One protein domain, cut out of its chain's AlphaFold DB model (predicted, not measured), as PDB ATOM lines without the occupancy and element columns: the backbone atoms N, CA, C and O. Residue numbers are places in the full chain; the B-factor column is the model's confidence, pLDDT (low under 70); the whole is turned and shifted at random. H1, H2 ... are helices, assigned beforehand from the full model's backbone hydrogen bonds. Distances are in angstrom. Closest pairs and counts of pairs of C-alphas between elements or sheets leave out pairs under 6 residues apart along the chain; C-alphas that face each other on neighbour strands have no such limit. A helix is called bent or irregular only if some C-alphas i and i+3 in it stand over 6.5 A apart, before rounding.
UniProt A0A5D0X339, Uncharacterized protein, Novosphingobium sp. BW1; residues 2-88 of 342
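This is residues 2 to 88 of the 342 residues of an uncharacterized protein of Novosphingobium sp. BW1 (UniProt A0A5D0X339). Two long helices, H2 and H4, lie side by side as a narrow pair, and H1 splays away from one end. Residues 42 to 47, with H3, stick out past the other end; residues 81 to 88, with H6, stick out as a tail after H5. The printed part has 87 residues, with six named helices and no named strand; its class is all helix, with 66 of the 87 printed residues in the helices, and the whole is loose, with a radius of gyration of the C-alphas of 15.1 A and spans of 48 by 29 by 19 A.

H1, residues 2 to 14, and H2, residues 20 to 40, form a hairpin and only just touch, with 3 pairs of C-alphas within 8 A, through residues 12 to 13 and 20 to 23 alone; the closest C-alphas, of Arg 12 and Phe 23, are 6.4 A apart. H4, residues 52 to 71, touches H2 at a shallow tilt of 17 degrees, opposite ways; the closest C-alphas, of Ala 20 and Ala 71, are 5.2 A apart. H1, H2 and H4 form an up-and-down bundle, each running against the one before. H5, residues 77 to 80, touches H4 at residues 66 to 70 alone, the closest C-alphas being those of Ala 70 and Pro 77, 6.1 A apart. H3, residues 43 to 46, and H6, residues 82 to 85, touch no helix. Every O i to N i+4 pair is within hydrogen-bond range in H1 and H4, 14 of 17 in H2; H3, H5 and H6 are too short for one.

H1 begins at C-alpha 2 (82.027, 52.774, 36.568) and is 18.6 A long. H2, 30.1 A, is only just irregular: C-alphas 25 and 28 are 6.6 A apart. H4, 28.5 A, ends at C-alpha 71 (76.391, 70.367, 18.189).

The C-alphas farthest apart, of Leu 45 and Thr 74, are 48.6 A apart. The printed part has no cut, and its links are tight. Residues 2 to 5 have pLDDT under 70.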
ATOM      1  N   LEU A   2      81.945  53.183  37.990       50.22
ATOM      2  CA  LEU A   2      82.027  52.774  36.568       50.22
ATOM      3  C   LEU A   2      80.670  52.515  35.873       50.22
ATOM      4  O   LEU A   2      80.453  53.015  34.775       50.22
ATOM      5  N   TYR A   3      79.735  51.805  36.521       50.72
ATOM      6  CA  TYR A   3      78.413  51.505  35.938       50.72
ATOM      7  C   TYR A   3      77.529  52.757  35.756       50.72
ATOM      8  O   TYR A   3      76.845  52.896  34.742       50.72
ATOM      9  N   ALA A   4      77.583  53.693  36.713       52.81
ATOM     10  CA  ALA A   4      76.855  54.963  36.637       52.81
ATOM     11  C   ALA A   4      77.433  55.863  35.531       52.81
ATOM     12  O   ALA A   4      76.680  56.372  34.707       52.81
ATOM     13  N   GLY A   5      78.766  55.946  35.431       69.44
ATOM     14  CA  GLY A   5      79.446  56.693  34.369       69.44
ATOM     15  C   GLY A   5      79.134  56.158  32.969       69.44
ATOM     16  O   GLY A   5      78.794  56.932  32.079       69.44
ATOM     17  N   SER A   6      79.157  54.834  32.765       77.06
ATOM     18  CA  SER A   6      78.833  54.244  31.457       77.06
ATOM     19  C   SER A   6      77.377  54.467  31.034       77.06
ATOM     20  O   SER A   6      77.112  54.742  29.864       77.06
ATOM     21  N   ALA A   7      76.429  54.372  31.973       83.75
ATOM     22  CA  ALA A   7      75.015  54.595  31.683       83.75
ATOM     23  C   ALA A   7      74.740  56.068  31.346       83.75
ATOM     24  O   ALA A   7      74.003  56.359  30.402       83.75
ATOM     25  N   ASP A   8      75.382  56.992  32.064       88.44
ATOM     26  CA  ASP A   8      75.252  58.424  31.823       88.44
ATOM     27  C   ASP A   8      75.863  58.857  30.490       88.44
ATOM     28  O   ASP A   8      75.247  59.658  29.785       88.44
ATOM     29  N   VAL A   9      77.007  58.280  30.097       90.75
ATOM     30  CA  VAL A   9      77.594  58.511  28.768       90.75
ATOM     31  C   VAL A   9      76.617  58.090  27.673       90.75
ATOM     32  O   VAL A   9      76.303  58.895  26.800       90.75
ATOM     33  N   CYS A  10      76.079  56.867  27.733       89.88
ATOM     34  CA  CYS A  10      75.124  56.378  26.734       89.88
ATOM     35  C   CYS A  10      73.850  57.230  26.678       89.88
ATOM     36  O   CYS A  10      73.391  57.590  25.594       89.88
ATOM     37  N   ARG A  11      73.284  57.570  27.842       90.75
ATOM     38  CA  ARG A  11      72.050  58.355  27.949       90.75
ATOM     39  C   ARG A  11      72.218  59.756  27.370       90.75
ATOM     40  O   ARG A  11      71.378  60.176  26.584       90.75
ATOM     41  N   ARG A  12      73.291  60.466  27.730       91.88
ATOM     42  CA  ARG A  12      73.560  61.815  27.211       91.88
ATOM     43  C   ARG A  12      73.927  61.790  25.725       91.88
ATOM     44  O   ARG A  12      73.454  62.636  24.978       91.88
ATOM     45  N   PHE A  13      74.687  60.790  25.268       91.31
ATOM     46  CA  PHE A  13      75.014  60.629  23.846       91.31
ATOM     47  C   PHE A  13      73.771  60.368  22.980       91.31
ATOM     48  O   PHE A  13      73.702  60.814  21.840       91.31
ATOM     49  N   HIS A  14      72.760  59.682  23.520       90.56
ATOM     50  CA  HIS A  14      71.488  59.469  22.826       90.56
ATOM     51  C   HIS A  14      70.633  60.745  22.700       90.56
ATOM     52  O   HIS A  14      69.780  60.820  21.824       90.56
ATOM     53  N   GLN A  15      70.866  61.750  23.551       91.69
ATOM     54  CA  GLN A  15      70.146  63.033  23.552       91.69
ATOM     55  C   GLN A  15      70.739  64.061  22.571       91.69
ATOM     56  O   GLN A  15      70.360  65.230  22.583       91.69
ATOM     57  N   LEU A  16      71.703  63.666  21.735       91.94
ATOM     58  CA  LEU A  16      72.256  64.542  20.706       91.94
ATOM     59  C   LEU A  16      71.227  64.787  19.581       91.94
ATOM     60  O   LEU A  16      70.538  63.848  19.181       91.94
ATOM     61  N   PRO A  17      71.149  65.996  18.996       90.69
ATOM     62  CA  PRO A  17      72.047  67.139  19.197       90.69
ATOM     63  C   PRO A  17      71.683  68.049  20.387       90.69
ATOM     64  O   PRO A  17      72.535  68.798  20.850       90.69
ATOM     65  N   GLU A  18      70.465  67.962  20.927       88.62
ATOM     66  CA  GLU A  18      69.911  68.899  21.927       88.62
ATOM     67  C   GLU A  18      70.722  68.968  23.239       88.62
ATOM     68  O   GLU A  18      70.775  70.011  23.885       88.62
ATOM     69  N   GLY A  19      71.394  67.878  23.621       86.94
ATOM     70  CA  GLY A  19      72.263  67.809  24.804       86.94
ATOM     71  C   GLY A  19      73.762  68.008  24.544       86.94
ATOM     72  O   GLY A  19      74.561  67.750  25.447       86.94
ATOM     73  N   ALA A  20      74.172  68.401  23.331       88.69
ATOM     74  CA  ALA A  20      75.574  68.332  22.916       88.69
ATOM     75  C   ALA A  20      76.509  69.200  23.767       88.69
ATOM     76  O   ALA A  20      77.494  68.675  24.279       88.69
ATOM     77  N   SER A  21      76.186  70.473  24.005       85.00
ATOM     78  CA  SER A  21      77.054  71.386  24.771       85.00
ATOM     79  C   SER A  21      77.303  70.883  26.196       85.00
ATOM     80  O   SER A  21      78.442  70.814  26.648       85.00
ATOM     81  N   ALA A  22      76.246  70.439  26.885       88.50
ATOM     82  CA  ALA A  22      76.347  69.889  28.236       88.50
ATOM     83  C   ALA A  22      77.122  68.562  28.282       88.50
ATOM     84  O   ALA A  22      77.714  68.215  29.303       88.50
ATOM     85  N   PHE A  23      77.098  67.789  27.197       89.62
ATOM     86  CA  PHE A  23      77.862  66.553  27.082       89.62
ATOM     87  C   PHE A  23      79.342  66.816  26.770       89.62
ATOM     88  O   PHE A  23      80.199  66.201  27.400       89.62
ATOM     89  N   ILE A  24      79.640  67.756  25.864       88.25
ATOM     90  CA  ILE A  24      81.004  68.178  25.505       88.25
ATOM     91  C   ILE A  24      81.705  68.836  26.694       88.25
ATOM     92  O   ILE A  24      82.880  68.563  26.895       88.25
ATOM     93  N   ALA A  25      80.998  69.634  27.500       86.62
ATOM     94  CA  ALA A  25      81.559  70.256  28.700       86.62
ATOM     95  C   ALA A  25      81.865  69.241  29.819       86.62
ATOM     96  O   ALA A  25      82.803  69.422  30.580       86.62
ATOM     97  N   TRP A  26      81.086  68.159  29.921       90.31
ATOM     98  CA  TRP A  26      81.215  67.159  30.989       90.31
ATOM     99  C   TRP A  26      82.224  66.042  30.685       90.31
ATOM    100  O   TRP A  26      82.845  65.485  31.587       90.31
ATOM    101  N   ILE A  27      82.374  65.663  29.415       89.69
ATOM    102  CA  ILE A  27      83.265  64.568  29.014       89.69
ATOM    103  C   ILE A  27      84.746  64.771  29.392       89.69
ATOM    104  O   ILE A  27      85.369  63.772  29.760       89.69
ATOM    105  N   PRO A  28      85.336  65.981  29.288       88.25
ATOM    106  CA  PRO A  28      86.731  66.218  29.640       88.25
ATOM    107  C   PRO A  28      87.052  65.800  31.073       88.25
ATOM    108  O   PRO A  28      88.065  65.142  31.285       88.25
ATOM    109  N   ASP A  29      86.144  66.045  32.022       88.62
ATOM    110  CA  ASP A  29      86.303  65.599  33.410       88.62
ATOM    111  C   ASP A  29      86.391  64.072  33.508       88.62
ATOM    112  O   ASP A  29      87.224  63.534  34.233       88.62
ATOM    113  N   LEU A  30      85.582  63.339  32.736       89.25
ATOM    114  CA  LEU A  30      85.658  61.875  32.700       89.25
ATOM    115  C   LEU A  30      86.947  61.361  32.051       89.25
ATOM    116  O   LEU A  30      87.473  60.334  32.483       89.25
ATOM    117  N   ILE A  31      87.435  62.039  31.008       88.69
ATOM    118  CA  ILE A  31      88.724  61.717  30.379       88.69
ATOM    119  C   ILE A  31      89.844  61.937  31.398       88.69
ATOM    120  O   ILE A  31      90.653  61.035  31.604       88.69
ATOM    121  N   LYS A  32      89.828  63.077  32.096       88.75
ATOM    122  CA  LYS A  32      90.771  63.404  33.165       88.75
ATOM    123  C   LYS A  32      90.741  62.362  34.279       88.75
ATOM    124  O   LYS A  32      91.789  61.833  34.619       88.75
ATOM    125  N   CYS A  33      89.565  61.971  34.772       87.56
ATOM    126  CA  CYS A  33      89.462  60.908  35.774       87.56
ATOM    127  C   CYS A  33      90.031  59.568  35.278       87.56
ATOM    128  O   CYS A  33      90.583  58.817  36.074       87.56
ATOM    129  N   ALA A  34      89.895  59.236  33.988       85.88
ATOM    130  CA  ALA A  34      90.495  58.024  33.428       85.88
ATOM    131  C   ALA A  34      92.032  58.114  33.361       85.88
ATOM    132  O   ALA A  34      92.707  57.119  33.635       85.88
ATOM    133  N   ASP A  35      92.569  59.292  33.036       86.62
ATOM    134  CA  ASP A  35      94.009  59.566  32.972       86.62
ATOM    135  C   ASP A  35      94.646  59.590  34.375       86.62
ATOM    136  O   ASP A  35      95.671  58.945  34.613       86.62
ATOM    137  N   GLU A  36      93.997  60.248  35.337       89.00
ATOM    138  CA  GLU A  36      94.387  60.260  36.752       89.00
ATOM    139  C   GLU A  36      94.305  58.862  37.352       89.00
ATOM    140  O   GLU A  36      95.264  58.410  37.975       89.00
ATOM    141  N   ALA A  37      93.223  58.120  37.087       86.19
ATOM    142  CA  ALA A  37      93.119  56.739  37.530       86.19
ATOM    143  C   ALA A  37      94.285  55.907  36.999       86.19
ATOM    144  O   ALA A  37      94.788  55.073  37.730       86.19
ATOM    145  N   GLY A  38      94.752  56.123  35.767       82.44
ATOM    146  CA  GLY A  38      95.891  55.395  35.204       82.44
ATOM    147  C   GLY A  38      97.250  55.721  35.836       82.44
ATOM    148  O   GLY A  38      98.135  54.869  35.807       82.44
ATOM    149  N   THR A  39      97.419  56.921  36.396       84.75
ATOM    150  CA  THR A  39      98.730  57.467  36.800       84.75
ATOM    151  C   THR A  39      98.896  57.658  38.306       84.75
ATOM    152  O   THR A  39     100.012  57.552  38.804       84.75
ATOM    153  N   GLN A  40      97.812  57.932  39.031       85.00
ATOM    154  CA  GLN A  40      97.835  58.298  40.451       85.00
ATOM    155  C   GLN A  40      97.436  57.149  41.382       85.00
ATOM    156  O   GLN A  40      97.770  57.170  42.566       85.00
ATOM    157  N   GLU A  41      96.731  56.140  40.871       84.50
ATOM    158  CA  GLU A  41      96.342  54.979  41.670       84.50
ATOM    159  C   GLU A  41      97.531  54.022  41.855       84.50
ATOM    160  O   GLU A  41      98.288  53.780  40.907       84.50
ATOM    161  N   PRO A  42      97.695  53.412  43.046       83.81
ATOM    162  CA  PRO A  42      98.817  52.533  43.351       83.81
ATOM    163  C   PRO A  42      98.590  51.137  42.753       83.81
ATOM    164  O   PRO A  42      98.550  50.126  43.458       83.81
ATOM    165  N   TRP A  43      98.433  51.064  41.431       87.12
ATOM    166  CA  TRP A  43      98.145  49.831  40.701       87.12
ATOM    167  C   TRP A  43      99.193  48.741  40.907       87.12
ATOM    168  O   TRP A  43      98.888  47.554  40.791       87.12
ATOM    169  N   GLU A  44     100.419  49.126  41.247       84.25
ATOM    170  CA  GLU A  44     101.503  48.210  41.601       84.25
ATOM    171  C   GLU A  44     101.121  47.272  42.756       84.25
ATOM    172  O   GLU A  44     101.521  46.111  42.761       84.25
ATOM    173  N   LEU A  45     100.263  47.722  43.681       85.94
ATOM    174  CA  LEU A  45      99.770  46.911  44.800       85.94
ATOM    175  C   LEU A  45      98.797  45.803  44.369       85.94
ATOM    176  O   LEU A  45      98.555  44.868  45.129       85.94
ATOM    177  N   VAL A  46      98.226  45.905  43.167       82.88
ATOM    178  CA  VAL A  46      97.198  44.989  42.644       82.88
ATOM    179  C   VAL A  46      97.582  44.356  41.301       82.88
ATOM    180  O   VAL A  46      96.736  43.763  40.634       82.88
ATOM    181  N   GLY A  47      98.863  44.421  40.919       81.06
ATOM    182  CA  GLY A  47      99.391  43.734  39.735       81.06
ATOM    183  C   GLY A  47      99.345  44.534  38.428       81.06
ATOM    184  O   GLY A  47      99.466  43.938  37.359       81.06
ATOM    185  N   GLY A  48      99.206  45.860  38.501       82.94
ATOM    186  CA  GLY A  48      99.281  46.776  37.360       82.94
ATOM    187  C   GLY A  48      97.941  47.403  36.967       82.94
ATOM    188  O   GLY A  48      96.869  46.979  37.403       82.94
ATOM    189  N   ALA A  49      98.011  48.470  36.166       82.38
ATOM    190  CA  ALA A  49      96.832  49.227  35.763       82.38
ATOM    191  C   ALA A  49      95.913  48.378  34.862       82.38
ATOM    192  O   ALA A  49      96.404  47.664  33.978       82.38
ATOM    193  N   PRO A  50      94.576  48.458  35.013       83.19
ATOM    194  CA  PRO A  50      93.660  47.724  34.154       83.19
ATOM    195  C   PRO A  50      93.830  48.110  32.679       83.19
ATOM    196  O   PRO A  50      93.620  49.262  32.297       83.19
ATOM    197  N   ALA A  51      94.090  47.123  31.815       78.31
ATOM    198  CA  ALA A  51      94.245  47.329  30.367       78.31
ATOM    199  C   ALA A  51      93.019  47.993  29.698       78.31
ATOM    200  O   ALA A  51      93.119  48.583  28.623       78.31
ATOM    201  N   GLY A  52      91.847  47.915  30.338       83.88
ATOM    202  CA  GLY A  52      90.616  48.556  29.882       83.88
ATOM    203  C   GLY A  52      90.583  50.082  30.034       83.88
ATOM    204  O   GLY A  52      89.791  50.711  29.337       83.88
ATOM    205  N   LEU A  53      91.427  50.695  30.878       84.00
ATOM    206  CA  LEU A  53      91.411  52.149  31.112       84.00
ATOM    207  C   LEU A  53      91.742  52.937  29.842       84.00
ATOM    208  O   LEU A  53      90.979  53.820  29.447       84.00
ATOM    209  N   GLY A  54      92.799  52.539  29.126       84.94
ATOM    210  CA  GLY A  54      93.145  53.147  27.839       84.94
ATOM    211  C   GLY A  54      92.018  53.007  26.809       84.94
ATOM    212  O   GLY A  54      91.749  53.931  26.041       84.94
ATOM    213  N   LYS A  55      91.281  51.887  26.841       86.69
ATOM    214  CA  LYS A  55      90.136  51.676  25.949       86.69
ATOM    215  C   LYS A  55      88.942  52.564  26.297       86.69
ATOM    216  O   LYS A  55      88.267  53.052  25.392       86.69
ATOM    217  N   ILE A  56      88.677  52.774  27.585       88.38
ATOM    218  CA  ILE A  56      87.631  53.689  28.061       88.38
ATOM    219  C   ILE A  56      87.957  55.111  27.614       88.38
ATOM    220  O   ILE A  56      87.115  55.752  26.988       88.38
ATOM    221  N   ARG A  57      89.196  55.560  27.836       89.31
ATOM    222  CA  ARG A  57      89.679  56.864  27.372       89.31
ATOM    223  C   ARG A  57      89.477  57.045  25.864       89.31
ATOM    224  O   ARG A  57      88.892  58.031  25.433       89.31
ATOM    225  N   GLU A  58      89.888  56.063  25.060       89.81
ATOM    226  CA  GLU A  58      89.710  56.068  23.598       89.81
ATOM    227  C   GLU A  58      88.231  56.206  23.188       89.81
ATOM    228  O   GLU A  58      87.910  56.904  22.225       89.81
ATOM    229  N   ILE A  59      87.312  55.546  23.902       91.25
ATOM    230  CA  ILE A  59      85.870  55.660  23.651       91.25
ATOM    231  C   ILE A  59      85.377  57.066  23.996       91.25
ATOM    232  O   ILE A  59      84.686  57.659  23.167       91.25
ATOM    233  N   LEU A  60      85.748  57.597  25.167       91.69
ATOM    234  CA  LEU A  60      85.353  58.929  25.640       91.69
ATOM    235  C   LEU A  60      85.797  60.036  24.676       91.69
ATOM    236  O   LEU A  60      84.989  60.881  24.298       91.69
ATOM    237  N   VAL A  61      87.039  59.979  24.189       90.25
ATOM    238  CA  VAL A  61      87.552  60.926  23.184       90.25
ATOM    239  C   VAL A  61      86.711  60.880  21.904       90.25
ATOM    240  O   VAL A  61      86.296  61.914  21.384       90.25
ATOM    241  N   ARG A  62      86.374  59.683  21.413       92.12
ATOM    242  CA  ARG A  62      85.569  59.542  20.189       92.12
ATOM    243  C   ARG A  62      84.142  60.038  20.345       92.12
ATOM    244  O   ARG A  62      83.621  60.661  19.424       92.12
ATOM    245  N   VAL A  63      83.492  59.753  21.476       92.25
ATOM    246  CA  VAL A  63      82.136  60.270  21.703       92.25
ATOM    247  C   VAL A  63      82.140  61.790  21.871       92.25
ATOM    248  O   VAL A  63      81.190  62.411  21.403       92.25
ATOM    249  N   ARG A  64      83.215  62.398  22.413       89.81
ATOM    250  CA  ARG A  64      83.407  63.865  22.424       89.81
ATOM    251  C   ARG A  64      83.372  64.432  21.011       89.81
ATOM    252  O   ARG A  64      82.570  65.312  20.723       89.81
ATOM    253  N   ILE A  65      84.208  63.881  20.130       89.38
ATOM    254  CA  ILE A  65      84.369  64.356  18.752       89.38
ATOM    255  C   ILE A  65      83.045  64.264  17.983       89.38
ATOM    256  O   ILE A  65      82.641  65.195  17.292       89.38
ATOM    257  N   ILE A  66      82.328  63.149  18.133       91.50
ATOM    258  CA  ILE A  66      81.038  62.947  17.463       91.50
ATOM    259  C   ILE A  66      79.956  63.875  18.032       91.50
ATOM    260  O   ILE A  66      79.117  64.364  17.277       91.50
ATOM    261  N   ALA A  67      79.959  64.117  19.343       90.31
ATOM    262  CA  ALA A  67      79.037  65.063  19.959       90.31
ATOM    263  C   ALA A  67      79.281  66.495  19.483       90.31
ATOM    264  O   ALA A  67      78.318  67.211  19.224       90.31
ATOM    265  N   GLY A  68      80.544  66.874  19.290       88.19
ATOM    266  CA  GLY A  68      80.932  68.121  18.645       88.19
ATOM    267  C   GLY A  68      80.299  68.312  17.266       88.19
ATOM    268  O   GLY A  68      79.578  69.280  17.036       88.19
ATOM    269  N   ASP A  69      80.467  67.338  16.367       87.94
ATOM    270  CA  ASP A  69      79.869  67.374  15.016       87.94
ATOM    271  C   ASP A  69      78.331  67.366  15.026       87.94
ATOM    272  O   ASP A  69      77.703  67.795  14.052       87.94
ATOM    273  N   ALA A  70      77.714  66.877  16.106       88.31
ATOM    274  CA  ALA A  70      76.276  66.993  16.323       88.31
ATOM    275  C   ALA A  70      75.859  68.366  16.851       88.31
ATOM    276  O   ALA A  70      74.795  68.831  16.459       88.31
ATOM    277  N   ALA A  71      76.670  69.019  17.689       85.31
ATOM    278  CA  ALA A  71      76.391  70.367  18.189       85.31
ATOM    279  C   ALA A  71      76.271  71.387  17.044       85.31
ATOM    280  O   ALA A  71      75.427  72.273  17.095       85.31
ATOM    281  N   GLY A  72      77.073  71.222  15.986       74.44
ATOM    282  CA  GLY A  72      77.005  72.040  14.771       74.44
ATOM    283  C   GLY A  72      75.872  71.674  13.798       74.44
ATOM    284  O   GLY A  72      75.875  72.146  12.664       74.44
ATOM    285  N   GLY A  73      74.933  70.795  14.169       79.38
ATOM    286  CA  GLY A  73      73.891  70.306  13.266       79.38
ATOM    287  C   GLY A  73      72.542  70.048  13.935       79.38
ATOM    288  O   GLY A  73      72.367  70.191  15.138       79.38
ATOM    289  N   THR A  74      71.559  69.638  13.131       79.94
ATOM    290  CA  THR A  74      70.169  69.418  13.579       79.94
ATOM    291  C   THR A  74      69.770  67.943  13.665       79.94
ATOM    292  O   THR A  74      68.661  67.625  14.085       79.94
ATOM    293  N   ALA A  75      70.654  67.018  13.274       85.69
ATOM    294  CA  ALA A  75      70.360  65.588  13.210       85.69
ATOM    295  C   ALA A  75      71.256  64.771  14.150       85.69
ATOM    296  O   ALA A  75      72.467  64.982  14.213       85.69
ATOM    297  N   HIS A  76      70.670  63.768  14.812       88.75
ATOM    298  CA  HIS A  76      71.405  62.828  15.661       88.75
ATOM    299  C   HIS A  76      72.526  62.116  14.859       88.75
ATOM    300  O   HIS A  76      72.280  61.688  13.719       88.75
ATOM    301  N   PRO A  77      73.732  61.891  15.431       86.25
ATOM    302  CA  PRO A  77      74.871  61.279  14.730       86.25
ATOM    303  C   PRO A  77      74.556  59.967  14.009       86.25
ATOM    304  O   PRO A  77      75.036  59.716  12.901       86.25
ATOM    305  N   GLY A  78      73.728  59.129  14.641       85.44
ATOM    306  CA  GLY A  78      73.278  57.848  14.093       85.44
ATOM    307  C   GLY A  78      72.456  57.974  12.807       85.44
ATOM    308  O   GLY A  78      72.552  57.108  11.944       85.44
ATOM    309  N   VAL A  79      71.706  59.069  12.647       87.50
ATOM    310  CA  VAL A  79      70.948  59.369  11.423       87.50
ATOM    311  C   VAL A  79      71.886  59.960  10.371       87.50
ATOM    312  O   VAL A  79      71.958  59.445   9.258       87.50
ATOM    313  N   LYS A  80      72.685  60.970  10.751       86.69
ATOM    314  CA  LYS A  80      73.675  61.631   9.875       86.69
ATOM    315  C   LYS A  80      74.673  60.637   9.264       86.69
ATOM    316  O   LYS A  80      75.117  60.811   8.134       86.69
ATOM    317  N   SER A  81      74.999  59.573   9.999       87.81
ATOM    318  CA  SER A  81      75.972  58.546   9.606       87.81
ATOM    319  C   SER A  81      75.340  57.192   9.262       87.81
ATOM    320  O   SER A  81      76.061  56.199   9.195       87.81
ATOM    321  N   ALA A  82      74.025  57.109   9.034       88.06
ATOM    322  CA  ALA A  82      73.315  55.834   8.866       88.06
ATOM    323  C   ALA A  82      73.911  54.939   7.760       88.06
ATOM    324  O   ALA A  82      74.122  53.741   7.957       88.06
ATOM    325  N   THR A  83      74.264  55.525   6.613       88.62
ATOM    326  CA  THR A  83      74.884  54.813   5.479       88.62
ATOM    327  C   THR A  83      76.277  54.273   5.806       88.62
ATOM    328  O   THR A  83      76.652  53.193   5.349       88.62
ATOM    329  N   LEU A  84      77.044  55.014   6.606       89.00
ATOM    330  CA  LEU A  84      78.374  54.637   7.078       89.00
ATOM    331  C   LEU A  84      78.281  53.510   8.117       89.00
ATOM    332  O   LEU A  84      79.019  52.528   8.045       89.00
ATOM    333  N   LEU A  85      77.329  53.627   9.045       88.31
ATOM    334  CA  LEU A  85      77.056  52.641  10.087       88.31
ATOM    335  C   LEU A  85      76.582  51.307   9.505       88.31
ATOM    336  O   LEU A  85      77.035  50.261   9.960       88.31
ATOM    337  N   GLY A  86      75.768  51.328   8.445       85.94
ATOM    338  CA  GLY A  86      75.338  50.115   7.738       85.94
ATOM    339  C   GLY A  86      76.481  49.312   7.098       85.94
ATOM    340  O   GLY A  86      76.310  48.134   6.803       85.94
ATOM    341  N   LYS A  87      77.660  49.923   6.909       87.75
ATOM    342  CA  LYS A  87      78.872  49.277   6.368       87.75
ATOM    343  C   LYS A  87      79.906  48.938   7.448       87.75
ATOM    344  O   LYS A  87      80.971  48.403   7.135       87.75
ATOM    345  N   ALA A  88      79.645  49.278   8.710       86.62
ATOM    346  CA  ALA A  88      80.607  49.093   9.784       86.62
ATOM    347  C   ALA A  88      80.725  47.612  10.183       86.62
ATOM    348  O   ALA A  88      79.733  46.920  10.400       86.62
TER     349      ALA A  88